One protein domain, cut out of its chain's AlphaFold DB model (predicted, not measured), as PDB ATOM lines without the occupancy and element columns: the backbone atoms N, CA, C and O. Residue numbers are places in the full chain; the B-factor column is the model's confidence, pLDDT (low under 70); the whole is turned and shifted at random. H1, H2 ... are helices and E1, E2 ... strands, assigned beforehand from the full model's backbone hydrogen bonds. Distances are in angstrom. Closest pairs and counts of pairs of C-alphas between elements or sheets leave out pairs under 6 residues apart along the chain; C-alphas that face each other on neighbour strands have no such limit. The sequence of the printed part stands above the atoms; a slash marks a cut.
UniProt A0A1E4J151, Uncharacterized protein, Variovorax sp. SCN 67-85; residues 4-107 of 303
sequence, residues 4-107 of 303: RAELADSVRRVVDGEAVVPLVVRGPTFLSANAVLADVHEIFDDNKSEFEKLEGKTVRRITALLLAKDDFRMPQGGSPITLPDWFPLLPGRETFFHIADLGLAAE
ATOM      1  N   ARG A   4      36.886  -3.103  -1.990       85.94
ATOM      2  CA  ARG A   4      36.873  -3.432  -3.425       85.94
ATOM      3  C   ARG A   4      37.520  -4.782  -3.744       85.94
ATOM      4  O   ARG A   4      37.072  -5.454  -4.662       85.94
ATOM      5  N   ALA A   5      38.548  -5.187  -2.997       86.88
ATOM      6  CA  ALA A   5      39.151  -6.510  -3.147       86.88
ATOM      7  C   ALA A   5      38.208  -7.607  -2.623       86.88
ATOM      8  O   ALA A   5      38.019  -8.617  -3.292       86.88
ATOM      9  N   GLU A   6      37.538  -7.364  -1.492       87.94
ATOM     10  CA  GLU A   6      36.515  -8.274  -0.954       87.94
ATOM     11  C   GLU A   6      35.324  -8.428  -1.911       87.94
ATOM     12  O   GLU A   6      34.814  -9.536  -2.106       87.94
ATOM     13  N   LEU A   7      34.908  -7.333  -2.556       85.94
ATOM     14  CA  LEU A   7      33.882  -7.365  -3.594       85.94
ATOM     15  C   LEU A   7      34.352  -8.139  -4.831       85.94
ATOM     16  O   LEU A   7      33.600  -8.975  -5.320       85.94
ATOM     17  N   ALA A   8      35.588  -7.933  -5.299       90.12
ATOM     18  CA  ALA A   8      36.151  -8.700  -6.414       90.12
ATOM     19  C   ALA A   8      36.113 -10.209  -6.130       90.12
ATOM     20  O   ALA A   8      35.627 -10.984  -6.951       90.12
ATOM     21  N   ASP A   9      36.546 -10.620  -4.938       88.50
ATOM     22  CA  ASP A   9      36.541 -12.025  -4.522       88.50
ATOM     23  C   ASP A   9      35.129 -12.584  -4.332       88.50
ATOM     24  O   ASP A   9      34.893 -13.778  -4.527       88.50
ATOM     25  N   SER A  10      34.172 -11.744  -3.943       88.00
ATOM     26  CA  SER A  10      32.761 -12.127  -3.859       88.00
ATOM     27  C   SER A  10      32.152 -12.312  -5.248       88.00
ATOM     28  O   SER A  10      31.506 -13.327  -5.489       88.00
ATOM     29  N   VAL A  11      32.425 -11.399  -6.187       87.44
ATOM     30  CA  VAL A  11      31.984 -11.525  -7.582       87.44
ATOM     31  C   VAL A  11      32.544 -12.800  -8.200       87.44
ATOM     32  O   VAL A  11      31.761 -13.577  -8.732       87.44
ATOM     33  N   ARG A  12      33.854 -13.067  -8.065       87.94
ATOM     34  CA  ARG A  12      34.497 -14.291  -8.590       87.94
ATOM     35  C   ARG A  12      33.787 -15.568  -8.146       87.94
ATOM     36  O   ARG A  12      33.666 -16.494  -8.934       87.94
ATOM     37  N   ARG A  13      33.327 -15.612  -6.892       86.56
ATOM     38  CA  ARG A  13      32.605 -16.764  -6.333       86.56
ATOM     39  C   ARG A  13      31.190 -16.915  -6.891       86.56
ATOM     40  O   ARG A  13      30.712 -18.034  -7.004       86.56
ATOM     41  N   VAL A  14      30.517 -15.808  -7.201       83.75
ATOM     42  CA  VAL A  14      29.131 -15.809  -7.703       83.75
ATOM     43  C   VAL A  14      29.070 -16.112  -9.197       83.75
ATOM     44  O   VAL A  14      28.172 -16.820  -9.636       83.75
ATOM     45  N   VAL A  15      30.016 -15.587  -9.976       82.38
ATOM     46  CA  VAL A  15      30.049 -15.720 -11.443       82.38
ATOM     47  C   VAL A  15      30.809 -16.963 -11.913       82.38
ATOM     48  O   VAL A  15      31.272 -17.004 -13.050       82.38
ATOM     49  N   ASP A  16      30.994 -17.956 -11.040       72.88
ATOM     50  CA  ASP A  16      31.790 -19.143 -11.351       72.88
ATOM     51  C   ASP A  16      31.309 -19.817 -12.650       72.88
ATOM     52  O   ASP A  16      30.115 -20.007 -12.877       72.88
ATOM     53  N   GLY A  17      32.256 -20.126 -13.537       71.19
ATOM     54  CA  GLY A  17      31.992 -20.638 -14.886       71.19
ATOM     55  C   GLY A  17      31.754 -19.584 -15.981       71.19
ATOM     56  O   GLY A  17      31.970 -19.900 -17.151       71.19
ATOM     57  N   GLU A  18      31.408 -18.340 -15.644       81.88
ATOM     58  CA  GLU A  18      31.244 -17.251 -16.617       81.88
ATOM     59  C   GLU A  18      32.579 -16.557 -16.938       81.88
ATOM     60  O   GLU A  18      33.520 -16.517 -16.140       81.88
ATOM     61  N   ALA A  19      32.675 -15.959 -18.127       89.12
ATOM     62  CA  ALA A  19      33.858 -15.223 -18.580       89.12
ATOM     63  C   ALA A  19      33.884 -13.778 -18.040       89.12
ATOM     64  O   ALA A  19      33.993 -12.813 -18.803       89.12
ATOM     65  N   VAL A  20      33.730 -13.625 -16.722       90.56
ATOM     66  CA  VAL A  20      33.713 -12.330 -16.027       90.56
ATOM     67  C   VAL A  20      35.002 -12.158 -15.226       90.56
ATOM     68  O   VAL A  20      35.321 -12.974 -14.365       90.56
ATOM     69  N   VAL A  21      35.735 -11.077 -15.490       92.94
ATOM     70  CA  VAL A  21      37.018 -10.763 -14.847       92.94
ATOM     71  C   VAL A  21      36.846  -9.510 -13.981       92.94
ATOM     72  O   VAL A  21      36.826  -8.404 -14.523       92.94
ATOM     73  N   PRO A  22      36.680  -9.635 -12.650       91.94
ATOM     74  CA  PRO A  22      36.593  -8.476 -11.771       91.94
ATOM     75  C   PRO A  22      37.978  -7.882 -11.503       91.94
ATOM     76  O   PRO A  22      38.873  -8.570 -11.009       91.94
ATOM     77  N   LEU A  23      38.137  -6.593 -11.798       92.19
ATOM     78  CA  LEU A  23      39.395  -5.852 -11.726       92.19
ATOM     79  C   LEU A  23      39.264  -4.666 -10.771       92.19
ATOM     80  O   LEU A  23      38.334  -3.868 -10.875       92.19
ATOM     81  N   VAL A  24      40.208  -4.519  -9.840       89.56
ATOM     82  CA  VAL A  24      40.222  -3.386  -8.901       89.56
ATOM     83  C   VAL A  24      41.040  -2.246  -9.495       89.56
ATOM     84  O   VAL A  24      42.265  -2.317  -9.535       89.56
ATOM     85  N   VAL A  25      40.371  -1.161  -9.881       87.00
ATOM     86  CA  VAL A  25      41.022   0.021 -10.465       87.00
ATOM     87  C   VAL A  25      41.642   0.867  -9.352       87.00
ATOM     88  O   VAL A  25      40.932   1.387  -8.490       87.00
ATOM     89  N   ARG A  26      42.971   0.986  -9.307       81.88
ATOM     90  CA  ARG A  26      43.675   1.669  -8.200       81.88
ATOM     91  C   ARG A  26      44.094   3.104  -8.514       81.88
ATOM     92  O   ARG A  26      44.231   3.879  -7.571       81.88
ATOM     93  N   GLY A  27      44.276   3.435  -9.789       81.12
ATOM     94  CA  GLY A  27      44.647   4.767 -10.263       81.12
ATOM     95  C   GLY A  27      43.472   5.548 -10.859       81.12
ATOM     96  O   GLY A  27      42.380   4.996 -11.010       81.12
ATOM     97  N   PRO A  28      43.686   6.831 -11.187       76.88
ATOM     98  CA  PRO A  28      42.714   7.634 -11.911       76.88
ATOM     99  C   PRO A  28      42.695   7.224 -13.390       76.88
ATOM    100  O   PRO A  28      43.561   7.631 -14.158       76.88
ATOM    101  N   THR A  29      41.708   6.428 -13.789       80.69
ATOM    102  CA  THR A  29      41.468   6.041 -15.188       80.69
ATOM    103  C   THR A  29      40.132   6.599 -15.674       80.69
ATOM    104  O   THR A  29      39.286   6.999 -14.872       80.69
ATOM    105  N   PHE A  30      39.934   6.656 -16.991       80.69
ATOM    106  CA  PHE A  30      38.725   7.162 -17.646       80.69
ATOM    107  C   PHE A  30      38.412   8.625 -17.325       80.69
ATOM    108  O   PHE A  30      37.252   9.000 -17.157       80.69
ATOM    109  N   LEU A  31      39.443   9.472 -17.254       81.44
ATOM    110  CA  LEU A  31      39.292  10.915 -17.018       81.44
ATOM    111  C   LEU A  31      38.921  11.704 -18.281       81.44
ATOM    112  O   LEU A  31      38.426  12.827 -18.189       81.44
ATOM    113  N   SER A  32      39.173  11.139 -19.461       80.12
ATOM    114  CA  SER A  32      38.975  11.804 -20.747       80.12
ATOM    115  C   SER A  32      38.458  10.822 -21.786       80.12
ATOM    116  O   SER A  32      39.029   9.748 -21.958       80.12
ATOM    117  N   ALA A  33      37.438  11.228 -22.545       75.12
ATOM    118  CA  ALA A  33      36.882  10.431 -23.641       75.12
ATOM    119  C   ALA A  33      37.946  10.060 -24.694       75.12
ATOM    120  O   ALA A  33      37.880   8.991 -25.291       75.12
ATOM    121  N   ASN A  34      38.960  10.914 -24.873       79.25
ATOM    122  CA  ASN A  34      40.045  10.691 -25.830       79.25
ATOM    123  C   ASN A  34      41.084   9.664 -25.347       79.25
ATOM    124  O   ASN A  34      41.879   9.195 -26.155       79.25
ATOM    125  N   ALA A  35      41.106   9.338 -24.051       83.25
ATOM    126  CA  ALA A  35      42.074   8.418 -23.447       83.25
ATOM    127  C   ALA A  35      41.484   7.030 -23.149       83.25
ATOM    128  O   ALA A  35      42.231   6.114 -22.836       83.25
ATOM    129  N   VAL A  36      40.169   6.844 -23.307       83.62
ATOM    130  CA  VAL A  36      39.448   5.624 -22.901       83.62
ATOM    131  C   VAL A  36      40.100   4.343 -23.424       83.62
ATOM    132  O   VAL A  36      40.246   3.389 -22.671       83.62
ATOM    133  N   LEU A  37      40.504   4.300 -24.696       85.44
ATOM    134  CA  LEU A  37      41.136   3.103 -25.263       85.44
ATOM    135  C   LEU A  37      42.533   2.849 -24.687       85.44
ATOM    136  O   LEU A  37      42.876   1.698 -24.435       85.44
ATOM    137  N   ALA A  38      43.314   3.906 -24.451       87.25
ATOM    138  CA  ALA A  38      44.620   3.786 -23.811       87.25
ATOM    139  C   ALA A  38      44.470   3.263 -22.374       87.25
ATOM    140  O   ALA A  38      45.149   2.310 -22.005       87.25
ATOM    141  N   ASP A  39      43.499   3.795 -21.627       88.25
ATOM    142  CA  ASP A  39      43.182   3.349 -20.269       88.25
ATOM    143  C   ASP A  39      42.739   1.872 -20.249       88.25
ATOM    144  O   ASP A  39      43.110   1.116 -19.355       88.25
ATOM    145  N   VAL A  40      41.956   1.425 -21.241       88.19
ATOM    146  CA  VAL A  40      41.550   0.011 -21.374       88.19
ATOM    147  C   VAL A  40      42.752  -0.892 -21.627       88.19
ATOM    148  O   VAL A  40      42.852  -1.950 -21.007       88.19
ATOM    149  N   HIS A  41      43.659  -0.488 -22.518       88.81
ATOM    150  CA  HIS A  41      44.888  -1.231 -22.785       88.81
ATOM    151  C   HIS A  41      45.758  -1.357 -21.536       88.81
ATOM    152  O   HIS A  41      46.167  -2.465 -21.197       88.81
ATOM    153  N   GLU A  42      45.961  -0.252 -20.818       90.56
ATOM    154  CA  GLU A  42      46.704  -0.242 -19.558       90.56
ATOM    155  C   GLU A  42      46.060  -1.182 -18.531       90.56
ATOM    156  O   GLU A  42      46.738  -2.014 -17.937       90.56
ATOM    157  N   ILE A  43      44.727  -1.157 -18.399       90.31
ATOM    158  CA  ILE A  43      43.996  -2.077 -17.517       90.31
ATOM    159  C   ILE A  43      44.200  -3.540 -17.922       90.31
ATOM    160  O   ILE A  43      44.329  -4.398 -17.044       90.31
ATOM    161  N   PHE A  44      44.194  -3.854 -19.218       91.62
ATOM    162  CA  PHE A  44      44.438  -5.217 -19.686       91.62
ATOM    163  C   PHE A  44      45.856  -5.667 -19.352       91.62
ATOM    164  O   PHE A  44      46.012  -6.737 -18.765       91.62
ATOM    165  N   ASP A  45      46.862  -4.854 -19.663       91.06
ATOM    166  CA  ASP A  45      48.262  -5.195 -19.421       91.06
ATOM    167  C   ASP A  45      48.564  -5.330 -17.919       91.06
ATOM    168  O   ASP A  45      49.140  -6.337 -17.498       91.06
ATOM    169  N   ASP A  46      48.067  -4.409 -17.089       91.25
ATOM    170  CA  ASP A  46      48.226  -4.445 -15.629       91.25
ATOM    171  C   ASP A  46      47.577  -5.673 -14.977       91.25
ATOM    172  O   ASP A  46      47.970  -6.098 -13.887       91.25
ATOM    173  N   ASN A  47      46.558  -6.245 -15.623       92.25
ATOM    174  CA  ASN A  47      45.773  -7.355 -15.088       92.25
ATOM    175  C   ASN A  47      45.865  -8.615 -15.954       92.25
ATOM    176  O   ASN A  47      45.013  -9.502 -15.842       92.25
ATOM    177  N   LYS A  48      46.906  -8.730 -16.783       93.31
ATOM    178  CA  LYS A  48      47.116  -9.844 -17.715       93.31
ATOM    179  C   LYS A  48      46.903 -11.220 -17.075       93.31
ATOM    180  O   LYS A  48      46.146 -12.034 -17.603       93.31
ATOM    181  N   SER A  49      47.465 -11.438 -15.885       91.81
ATOM    182  CA  SER A  49      47.351 -12.709 -15.155       91.81
ATOM    183  C   SER A  49      45.914 -13.095 -14.789       91.81
ATOM    184  O   SER A  49      45.632 -14.265 -14.551       91.81
ATOM    185  N   GLU A  50      44.992 -12.135 -14.678       90.56
ATOM    186  CA  GLU A  50      43.579 -12.419 -14.407       90.56
ATOM    187  C   GLU A  50      42.845 -12.895 -15.664       90.56
ATOM    188  O   GLU A  50      41.993 -13.777 -15.576       90.56
ATOM    189  N   PHE A  51      43.207 -12.358 -16.830       92.00
ATOM    190  CA  PHE A  51      42.654 -12.775 -18.117       92.00
ATOM    191  C   PHE A  51      43.199 -14.134 -18.566       92.00
ATOM    192  O   PHE A  51      42.431 -14.952 -19.066       92.00
ATOM    193  N   GLU A  52      44.482 -14.419 -18.338       90.88
ATOM    194  CA  GLU A  52      45.101 -15.714 -18.672       90.88
ATOM    195  C   GLU A  52      44.415 -16.901 -17.969       90.88
ATOM    196  O   GLU A  52      44.366 -18.001 -18.507       90.88
ATOM    197  N   LYS A  53      43.755 -16.688 -16.821       88.25
ATOM    198  CA  LYS A  53      42.936 -17.723 -16.151       88.25
ATOM    199  C   LYS A  53      41.725 -18.187 -16.974       88.25
ATOM    200  O   LYS A  53      41.067 -19.163 -16.605       88.25
ATOM    201  N   LEU A  54      41.379 -17.466 -18.041       86.88
ATOM    202  CA  LEU A  54      40.332 -17.844 -18.988       86.88
ATOM    203  C   LEU A  54      40.857 -18.707 -20.142       86.88
ATOM    204  O   LEU A  54      40.050 -19.200 -20.930       86.88
ATOM    205  N   GLU A  55      42.172 -18.902 -20.258       81.44
ATOM    206  CA  GLU A  55      42.772 -19.715 -21.311       81.44
ATOM    207  C   GLU A  55      42.244 -21.161 -21.270       81.44
ATOM    208  O   GLU A  55      42.006 -21.744 -20.210       81.44
ATOM    209  N   GLY A  56      41.977 -21.731 -22.447       76.19
ATOM    210  CA  GLY A  56      41.383 -23.064 -22.583       76.19
ATOM    211  C   GLY A  56      39.870 -23.136 -22.331       76.19
ATOM    212  O   GLY A  56      39.272 -24.184 -22.579       76.19
ATOM    213  N   LYS A  57      39.216 -22.047 -21.899       81.50
ATOM    214  CA  LYS A  57      37.749 -21.984 -21.811       81.50
ATOM    215  C   LYS A  57      37.142 -21.590 -23.158       81.50
ATOM    216  O   LYS A  57      37.567 -20.631 -23.798       81.50
ATOM    217  N   THR A  58      36.076 -22.277 -23.563       82.00
ATOM    218  CA  THR A  58      35.303 -21.911 -24.760       82.00
ATOM    219  C   THR A  58      34.408 -20.709 -24.458       82.00
ATOM    220  O   THR A  58      33.238 -20.864 -24.109       82.00
ATOM    221  N   VAL A  59      34.955 -19.500 -24.584       84.00
ATOM    222  CA  VAL A  59      34.243 -18.241 -24.315       84.00
ATOM    223  C   VAL A  59      33.943 -17.495 -25.614       84.00
ATOM    224  O   VAL A  59      34.759 -17.455 -26.530       84.00
ATOM    225  N   ARG A  60      32.748 -16.899 -25.719       84.94
ATOM    226  CA  ARG A  60      32.358 -16.055 -26.873       84.94
ATOM    227  C   ARG A  60      32.454 -14.559 -26.586       84.94
ATOM    228  O   ARG A  60      32.420 -13.752 -27.508       84.94
ATOM    229  N   ARG A  61      32.518 -14.195 -25.307       86.44
ATOM    230  CA  ARG A  61      32.575 -12.827 -24.796       86.44
ATOM    231  C   ARG A  61      33.317 -12.859 -23.470       86.44
ATOM    232  O   ARG A  61      33.121 -13.802 -22.715       86.44
ATOM    233  N   ILE A  62      34.114 -11.835 -23.196       90.69
ATOM    234  CA  ILE A  62      34.728 -11.599 -21.888       90.69
ATOM    235  C   ILE A  62      34.171 -10.283 -21.355       90.69
ATOM    236  O   ILE A  62      34.101  -9.302 -22.095       90.69
ATOM    237  N   THR A  63      33.761 -10.268 -20.091       90.69
ATOM    238  CA  THR A  63      33.290  -9.060 -19.404       90.69
ATOM    239  C   THR A  63      34.317  -8.662 -18.356       90.69
ATOM    240  O   THR A  63      34.500  -9.379 -17.375       90.69
ATOM    241  N   ALA A  64      34.984  -7.526 -18.542       90.88
ATOM    242  CA  ALA A  64      35.828  -6.939 -17.506       90.88
ATOM    243  C   ALA A  64      34.952  -6.096 -16.566       90.88
ATOM    244  O   ALA A  64      34.389  -5.085 -16.984       90.88
ATOM    245  N   LEU A  65      34.813  -6.517 -15.307       90.31
ATOM    246  CA  LEU A  65      34.065  -5.776 -14.293       90.31
ATOM    247  C   LEU A  65      35.020  -4.863 -13.524       90.31
ATOM    248  O   LEU A  65      35.783  -5.326 -12.679       90.31
ATOM    249  N   LEU A  66      34.968  -3.563 -13.799       89.88
ATOM    250  CA  LEU A  66      35.854  -2.589 -13.170       89.88
ATOM    251  C   LEU A  66      35.276  -2.103 -11.833       89.88
ATOM    252  O   LEU A  66      34.197  -1.522 -11.782       89.88
ATOM    253  N   LEU A  67      36.015  -2.319 -10.745       88.56
ATOM    254  CA  LEU A  67      35.664  -1.886  -9.392       88.56
ATOM    255  C   LEU A  67      36.458  -0.624  -9.034       88.56
ATOM    256  O   LEU A  67      37.560  -0.678  -8.470       88.56
ATOM    257  N   ALA A  68      35.896   0.527  -9.392       86.06
ATOM    258  CA  ALA A  68      36.468   1.842  -9.131       86.06
ATOM    259  C   ALA A  68      35.995   2.425  -7.785       86.06
ATOM    260  O   ALA A  68      35.100   1.891  -7.133       86.06
ATOM    261  N   LYS A  69      36.671   3.483  -7.323       82.88
ATOM    262  CA  LYS A  69      36.219   4.287  -6.174       82.88
ATOM    263  C   LYS A  69      35.261   5.396  -6.621       82.88
ATOM    264  O   LYS A  69      34.382   5.771  -5.854       82.88
ATOM    265  N   ASP A  70      35.474   5.902  -7.828       78.75
ATOM    266  CA  ASP A  70      34.774   7.046  -8.392       78.75
ATOM    267  C   ASP A  70      33.795   6.583  -9.482       78.75
ATOM    268  O   ASP A  70      34.017   5.554 -10.124       78.75
ATOM    269  N   ASP A  71      32.719   7.348  -9.681       70.94
ATOM    270  CA  ASP A  71      31.687   7.048 -10.680       70.94
ATOM    271  C   ASP A  71      32.235   7.148 -12.109       70.94
ATOM    272  O   ASP A  71      33.004   8.058 -12.442       70.94
ATOM    273  N   PHE A  72      31.764   6.266 -12.991       75.12
ATOM    274  CA  PHE A  72      32.091   6.334 -14.408       75.12
ATOM    275  C   PHE A  72      31.279   7.444 -15.091       75.12
ATOM    276  O   PHE A  72      30.052   7.421 -15.111       75.12
ATOM    277  N   ARG A  73      31.960   8.442 -15.667       70.19
ATOM    278  CA  ARG A  73      31.314   9.635 -16.260       70.19
ATOM    279  C   ARG A  73      31.474   9.755 -17.775       70.19
ATOM    280  O   ARG A  73      31.103  10.782 -18.342       70.19
ATOM    281  N   MET A  74      32.051   8.751 -18.431       73.38
ATOM    282  CA  MET A  74      32.316   8.807 -19.869       73.38
ATOM    283  C   MET A  74      31.113   8.309 -20.690       73.38
ATOM    284  O   MET A  74      30.307   7.521 -20.189       73.38
ATOM    285  N   PRO A  75      30.970   8.754 -21.954       63.94
ATOM    286  CA  PRO A  75      29.939   8.246 -22.851       63.94
ATOM    287  C   PRO A  75      30.011   6.721 -22.981       63.94
ATOM    288  O   PRO A  75      31.075   6.162 -23.246       63.94
ATOM    289  N   GLN A  76      28.872   6.051 -22.811       65.94
ATOM    290  CA  GLN A  76      28.759   4.607 -23.002       65.94
ATOM    291  C   GLN A  76      28.590   4.305 -24.491       65.94
ATOM    292  O   GLN A  76      27.739   4.892 -25.160       65.94
ATOM    293  N   GLY A  77      29.406   3.400 -25.024       64.31
ATOM    294  CA  GLY A  77      29.412   3.099 -26.451       64.31
ATOM    295  C   GLY A  77      30.406   2.008 -26.821       64.31
ATOM    296  O   GLY A  77      31.265   1.631 -26.026       64.31
ATOM    297  N   GLY A  78      30.250   1.479 -28.035       71.69
ATOM    298  CA  GLY A  78      31.228   0.584 -28.646       71.69
ATOM    299  C   GLY A  78      32.335   1.391 -29.313       71.69
ATOM    300  O   GLY A  78      32.030   2.254 -30.132       71.69
ATOM    301  N   SER A  79      33.594   1.111 -28.988       80.06
ATOM    302  CA  SER A  79      34.755   1.662 -29.700       80.06
ATOM    303  C   SER A  79      35.590   0.531 -30.299       80.06
ATOM    304  O   SER A  79      35.708  -0.518 -29.657       80.06
ATOM    305  N   PRO A  80      36.145   0.702 -31.512       87.00
ATOM    306  CA  PRO A  80      37.075  -0.270 -32.064       87.00
ATOM    307  C   PRO A  80      38.337  -0.325 -31.192       87.00
ATOM    308  O   PRO A  80      38.848   0.709 -30.762       87.00
ATOM    309  N   ILE A  81      38.814  -1.532 -30.913       89.38
ATOM    310  CA  ILE A  81      40.045  -1.794 -30.167       89.38
ATOM    311  C   ILE A  81      40.770  -2.983 -30.795       89.38
ATOM    312  O   ILE A  81      40.138  -3.964 -31.186       89.38
ATOM    313  N   THR A  82      42.096  -2.926 -30.863       92.19
ATOM    314  CA  THR A  82      42.922  -4.093 -31.187       92.19
ATOM    315  C   THR A  82      43.289  -4.795 -29.891       92.19
ATOM    316  O   THR A  82      43.892  -4.187 -29.018       92.19
ATOM    317  N   LEU A  83      42.917  -6.062 -29.729       92.12
ATOM    318  CA  LEU A  83      43.256  -6.795 -28.510       92.12
ATOM    319  C   LEU A  83      44.759  -7.117 -28.463       92.12
ATOM    320  O   LEU A  83      45.343  -7.381 -29.516       92.12
ATOM    321  N   PRO A  84      45.386  -7.152 -27.270       91.88
ATOM    322  CA  PRO A  84      46.769  -7.598 -27.134       91.88
ATOM    323  C   PRO A  84      46.992  -9.000 -27.722       91.88
ATOM    324  O   PRO A  84      46.104  -9.852 -27.677       91.88
ATOM    325  N   ASP A  85      48.200  -9.280 -28.210       93.88
ATOM    326  CA  ASP A  85      48.549 -10.590 -28.793       93.88
ATOM    327  C   ASP A  85      48.444 -11.748 -27.790       93.88
ATOM    328  O   ASP A  85      48.328 -12.909 -28.172       93.88
ATOM    329  N   TRP A  86      48.482 -11.436 -26.495       93.38
ATOM    330  CA  TRP A  86      48.333 -12.405 -25.415       93.38
ATOM    331  C   TRP A  86      46.874 -12.610 -24.978       93.38
ATOM    332  O   TRP A  86      46.605 -13.480 -24.155       93.38
ATOM    333  N   PHE A  87      45.926 -11.805 -25.472       92.81
ATOM    334  CA  PHE A  87      44.562 -11.791 -24.951       92.81
ATOM    335  C   PHE A  87      43.840 -13.127 -25.227       92.81
ATOM    336  O   PHE A  87      43.883 -13.627 -26.353       92.81
ATOM    337  N   PRO A  88      43.124 -13.711 -24.248       90.12
ATOM    338  CA  PRO A  88      42.608 -15.088 -24.336       90.12
ATOM    339  C   PRO A  88      41.502 -15.299 -25.384       90.12
ATOM    340  O   PRO A  88      41.180 -16.434 -25.731       90.12
ATOM    341  N   LEU A  89      40.897 -14.223 -25.895       89.12
ATOM    342  CA  LEU A  89      39.857 -14.266 -26.920       89.12
ATOM    343  C   LEU A  89      40.256 -13.360 -28.085       89.12
ATOM    344  O   LEU A  89      40.371 -12.158 -27.895       89.12
ATOM    345  N   LEU A  90      40.392 -13.919 -29.291       89.06
ATOM    346  CA  LEU A  90      40.757 -13.180 -30.514       89.06
ATOM    347  C   LEU A  90      42.058 -12.342 -30.375       89.06
ATOM    348  O   LEU A  90      42.036 -11.147 -30.677       89.06
ATOM    349  N   PRO A  91      43.187 -12.948 -29.960       91.94
ATOM    350  CA  PRO A  91      44.452 -12.231 -29.775       91.94
ATOM    351  C   PRO A  91      44.895 -11.494 -31.046       91.94
ATOM    352  O   PRO A  91      44.773 -12.033 -32.152       91.94
ATOM    353  N   GLY A  92      45.388 -10.262 -30.885       92.38
ATOM    354  CA  GLY A  92      45.907  -9.426 -31.975       92.38
ATOM    355  C   GLY A  92      44.857  -8.945 -32.987       92.38
ATOM    356  O   GLY A  92      45.207  -8.364 -34.015       92.38
ATOM    357  N   ARG A  93      43.561  -9.207 -32.752       92.19
ATOM    358  CA  ARG A  93      42.481  -8.834 -33.680       92.19
ATOM    359  C   ARG A  93      41.753  -7.577 -33.233       92.19
ATOM    360  O   ARG A  93      41.553  -7.333 -32.045       92.19
ATOM    361  N   GLU A  94      41.302  -6.809 -34.219       91.88
ATOM    362  CA  GLU A  94      40.374  -5.705 -34.001       91.88
ATOM    363  C   GLU A  94      38.979  -6.237 -33.648       91.88
ATOM    364  O   GLU A  94      38.471  -7.184 -34.255       91.88
ATOM    365  N   THR A  95      38.362  -5.629 -32.642       89.38
ATOM    366  CA  THR A  95      36.998  -5.909 -32.198       89.38
ATOM    367  C   THR A  95      36.349  -4.638 -31.654       89.38
ATOM    368  O   THR A  95      36.968  -3.578 -31.629       89.38
ATOM    369  N   PHE A  96      35.103  -4.738 -31.198       85.94
ATOM    370  CA  PHE A  96      34.420  -3.649 -30.506       85.94
ATOM    371  C   PHE A  96      34.407  -3.894 -29.000       85.94
ATOM    372  O   PHE A  96      33.919  -4.921 -28.525       85.94
ATOM    373  N   PHE A  97      34.908  -2.919 -28.248       83.69
ATOM    374  CA  PHE A  97      34.802  -2.885 -26.797       83.69
ATOM    375  C   PHE A  97      33.638  -1.996 -26.384       83.69
ATOM    376  O   PHE A  97      33.555  -0.840 -26.799       83.69
ATOM    377  N   HIS A  98      32.738  -2.544 -25.571       84.19
ATOM    378  CA  HIS A  98      31.576  -1.835 -25.050       84.19
ATOM    379  C   HIS A  98      31.774  -1.545 -23.567       84.19
ATOM    380  O   HIS A  98      31.917  -2.476 -22.774       84.19
ATOM    381  N   ILE A  99      31.725  -0.266 -23.197       81.81
ATOM    382  CA  ILE A  99      31.710   0.147 -21.792       81.81
ATOM    383  C   ILE A  99      30.276   0.447 -21.384       81.81
ATOM    384  O   ILE A  99      29.601   1.254 -22.026       81.81
ATOM    385  N   ALA A 100      29.835  -0.193 -20.306       76.25
ATOM    386  CA  ALA A 100      28.557   0.069 -19.665       76.25
ATOM    387  C   ALA A 100      28.780   0.319 -18.173       76.25
ATOM    388  O   ALA A 100      29.556  -0.388 -17.527       76.25
ATOM    389  N   ASP A 101      28.078   1.309 -17.631       74.38
ATOM    390  CA  ASP A 101      28.031   1.530 -16.190       74.38
ATOM    391  C   ASP A 101      26.941   0.634 -15.592       74.38
ATOM    392  O   ASP A 101      25.742   0.877 -15.763       74.38
ATOM    393  N   LEU A 102      27.361  -0.423 -14.895       70.44
ATOM    394  CA  LEU A 102      26.435  -1.322 -14.215       70.44
ATOM    395  C   LEU A 102      25.692  -0.632 -13.067       70.44
ATOM    396  O   LEU A 102      24.603  -1.078 -12.739       70.44
ATOM    397  N   GLY A 103      26.197   0.463 -12.494       62.97
ATOM    398  CA  GLY A 103      25.448   1.255 -11.515       62.97
ATOM    399  C   GLY A 103      24.163   1.839 -12.106       62.97
ATOM    400  O   GLY A 103      23.124   1.850 -11.450       62.97
ATOM    401  N   LEU A 104      24.191   2.233 -13.384       56.28
ATOM    402  CA  LEU A 104      23.009   2.727 -14.098       56.28
ATOM    403  C   LEU A 104      22.054   1.596 -14.537       56.28
ATOM    404  O   LEU A 104      20.863   1.844 -14.745       56.28
ATOM    405  N   ALA A 105      22.552   0.361 -14.669       57.06
ATOM    406  CA  ALA A 105      21.822  -0.765 -15.259       57.06
ATOM    407  C   ALA A 105      21.403  -1.879 -14.276       57.06
ATOM    408  O   ALA A 105      20.482  -2.625 -14.593       57.06
ATOM    409  N   ALA A 106      22.058  -2.031 -13.123       61.97
ATOM    410  CA  ALA A 106      21.939  -3.235 -12.291       61.97
ATOM    411  C   ALA A 106      21.018  -3.080 -11.076       61.97
ATOM    412  O   ALA A 106      20.515  -4.084 -10.569       61.97
ATOM    413  N   GLU A 107      20.787  -1.859 -10.587       73.56
ATOM    414  CA  GLU A 107      19.879  -1.655  -9.461       73.56
ATOM    415  C   GLU A 107      18.471  -1.346  -9.970       73.56
ATOM    416  O   GLU A 107      18.188  -0.249 -10.449       73.56
TER     417      GLU A 107
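This is residues 4 to 107 of the 303 residues of an uncharacterized protein of Variovorax sp. SCN 67-85 (UniProt A0A1E4J151). A parallel pair of strands, E1 and E2, lies near the middle of the domain, with H1 covering it, mostly over E1; at the opposite end from H1, a second pair, E3 and E4, folds back as an antiparallel hairpin. H2 runs along one side from the hairpin to the parallel pair, H3 follows beside E1, and H4 lies at the periphery, after E4. The 104 printed residues hold four named helices and four named strands, in the order H1 E1 H2 H3 E2 E3 E4 H4, and the class is mixed, helices and strands. The whole is compact, with a radius of gyration of the C-alphas of 13.5 A and spans of 35 by 31 by 23 A.

Find C-alpha 4 at (36.873, -3.432, -3.425); from there H1, residues 4 to 14, runs 15.2 A. Next look for E1 at residues 20 to 24, which begins with C-alpha 20 at (33.713, -12.330, -16.027). H2, residues 36 to 46, is again 15.2 A long, and H3, residues 48 to 52, measures 6.3 A. E2 takes residues 63 to 67. E3, residues 77 to 82, is 16.0 A long and E4, residues 94 to 99, 16.1 A. H4, residues 102 to 106, ends with C-alpha 106 at (21.939, -3.235, -12.291).

Start with H1: it has 9 pairs of C-alphas within 8 A of E1, and the closest are those of Ala 8 and Pro 22, 5.4 A apart. E1 and E2 are parallel neighbours at 24 degrees; look at N 21 and O 63, 2.8 A apart, within hydrogen-bond range. E1, H2, H3 and E2 form a strand-helix-strand unit, two parallel neighbour strands with helices between them, and its crossover is right-handed. H2 and H3 are close but not clearly touching, and their closest C-alphas, those of Phe 44 and Phe 51, are 7.9 A apart. The closest C-alphas of H3 and E1 are those of Glu 50 and Val 21, 6.8 A apart. Between H2 and E3 they are those of Leu 37 and Ile 81, 7.0 A apart. The hairpin E3 and E4 is antiparallel, at 145 degrees, with N 81 and O 95 within hydrogen-bond range at 2.8 A. E2 and E4 are near each other, with 6 pairs of C-alphas within 10 A, while E2 and E3 are apart. In H1, H2, H3 and H4 every O i to N i+4 pair is within hydrogen-bond range.

The two C-alphas farthest apart, those of Asp 85 and Glu 107, are 35.7 A from each other. The printed part has no cut. The links E1 to H2 and E3 to E4, 11 residues each, are long. In the B-factor column the mean pLDDT of the printed part is 84.0; look for values under 70 at residues 75 to 77 and 103 to 106, where the model's confidence is low.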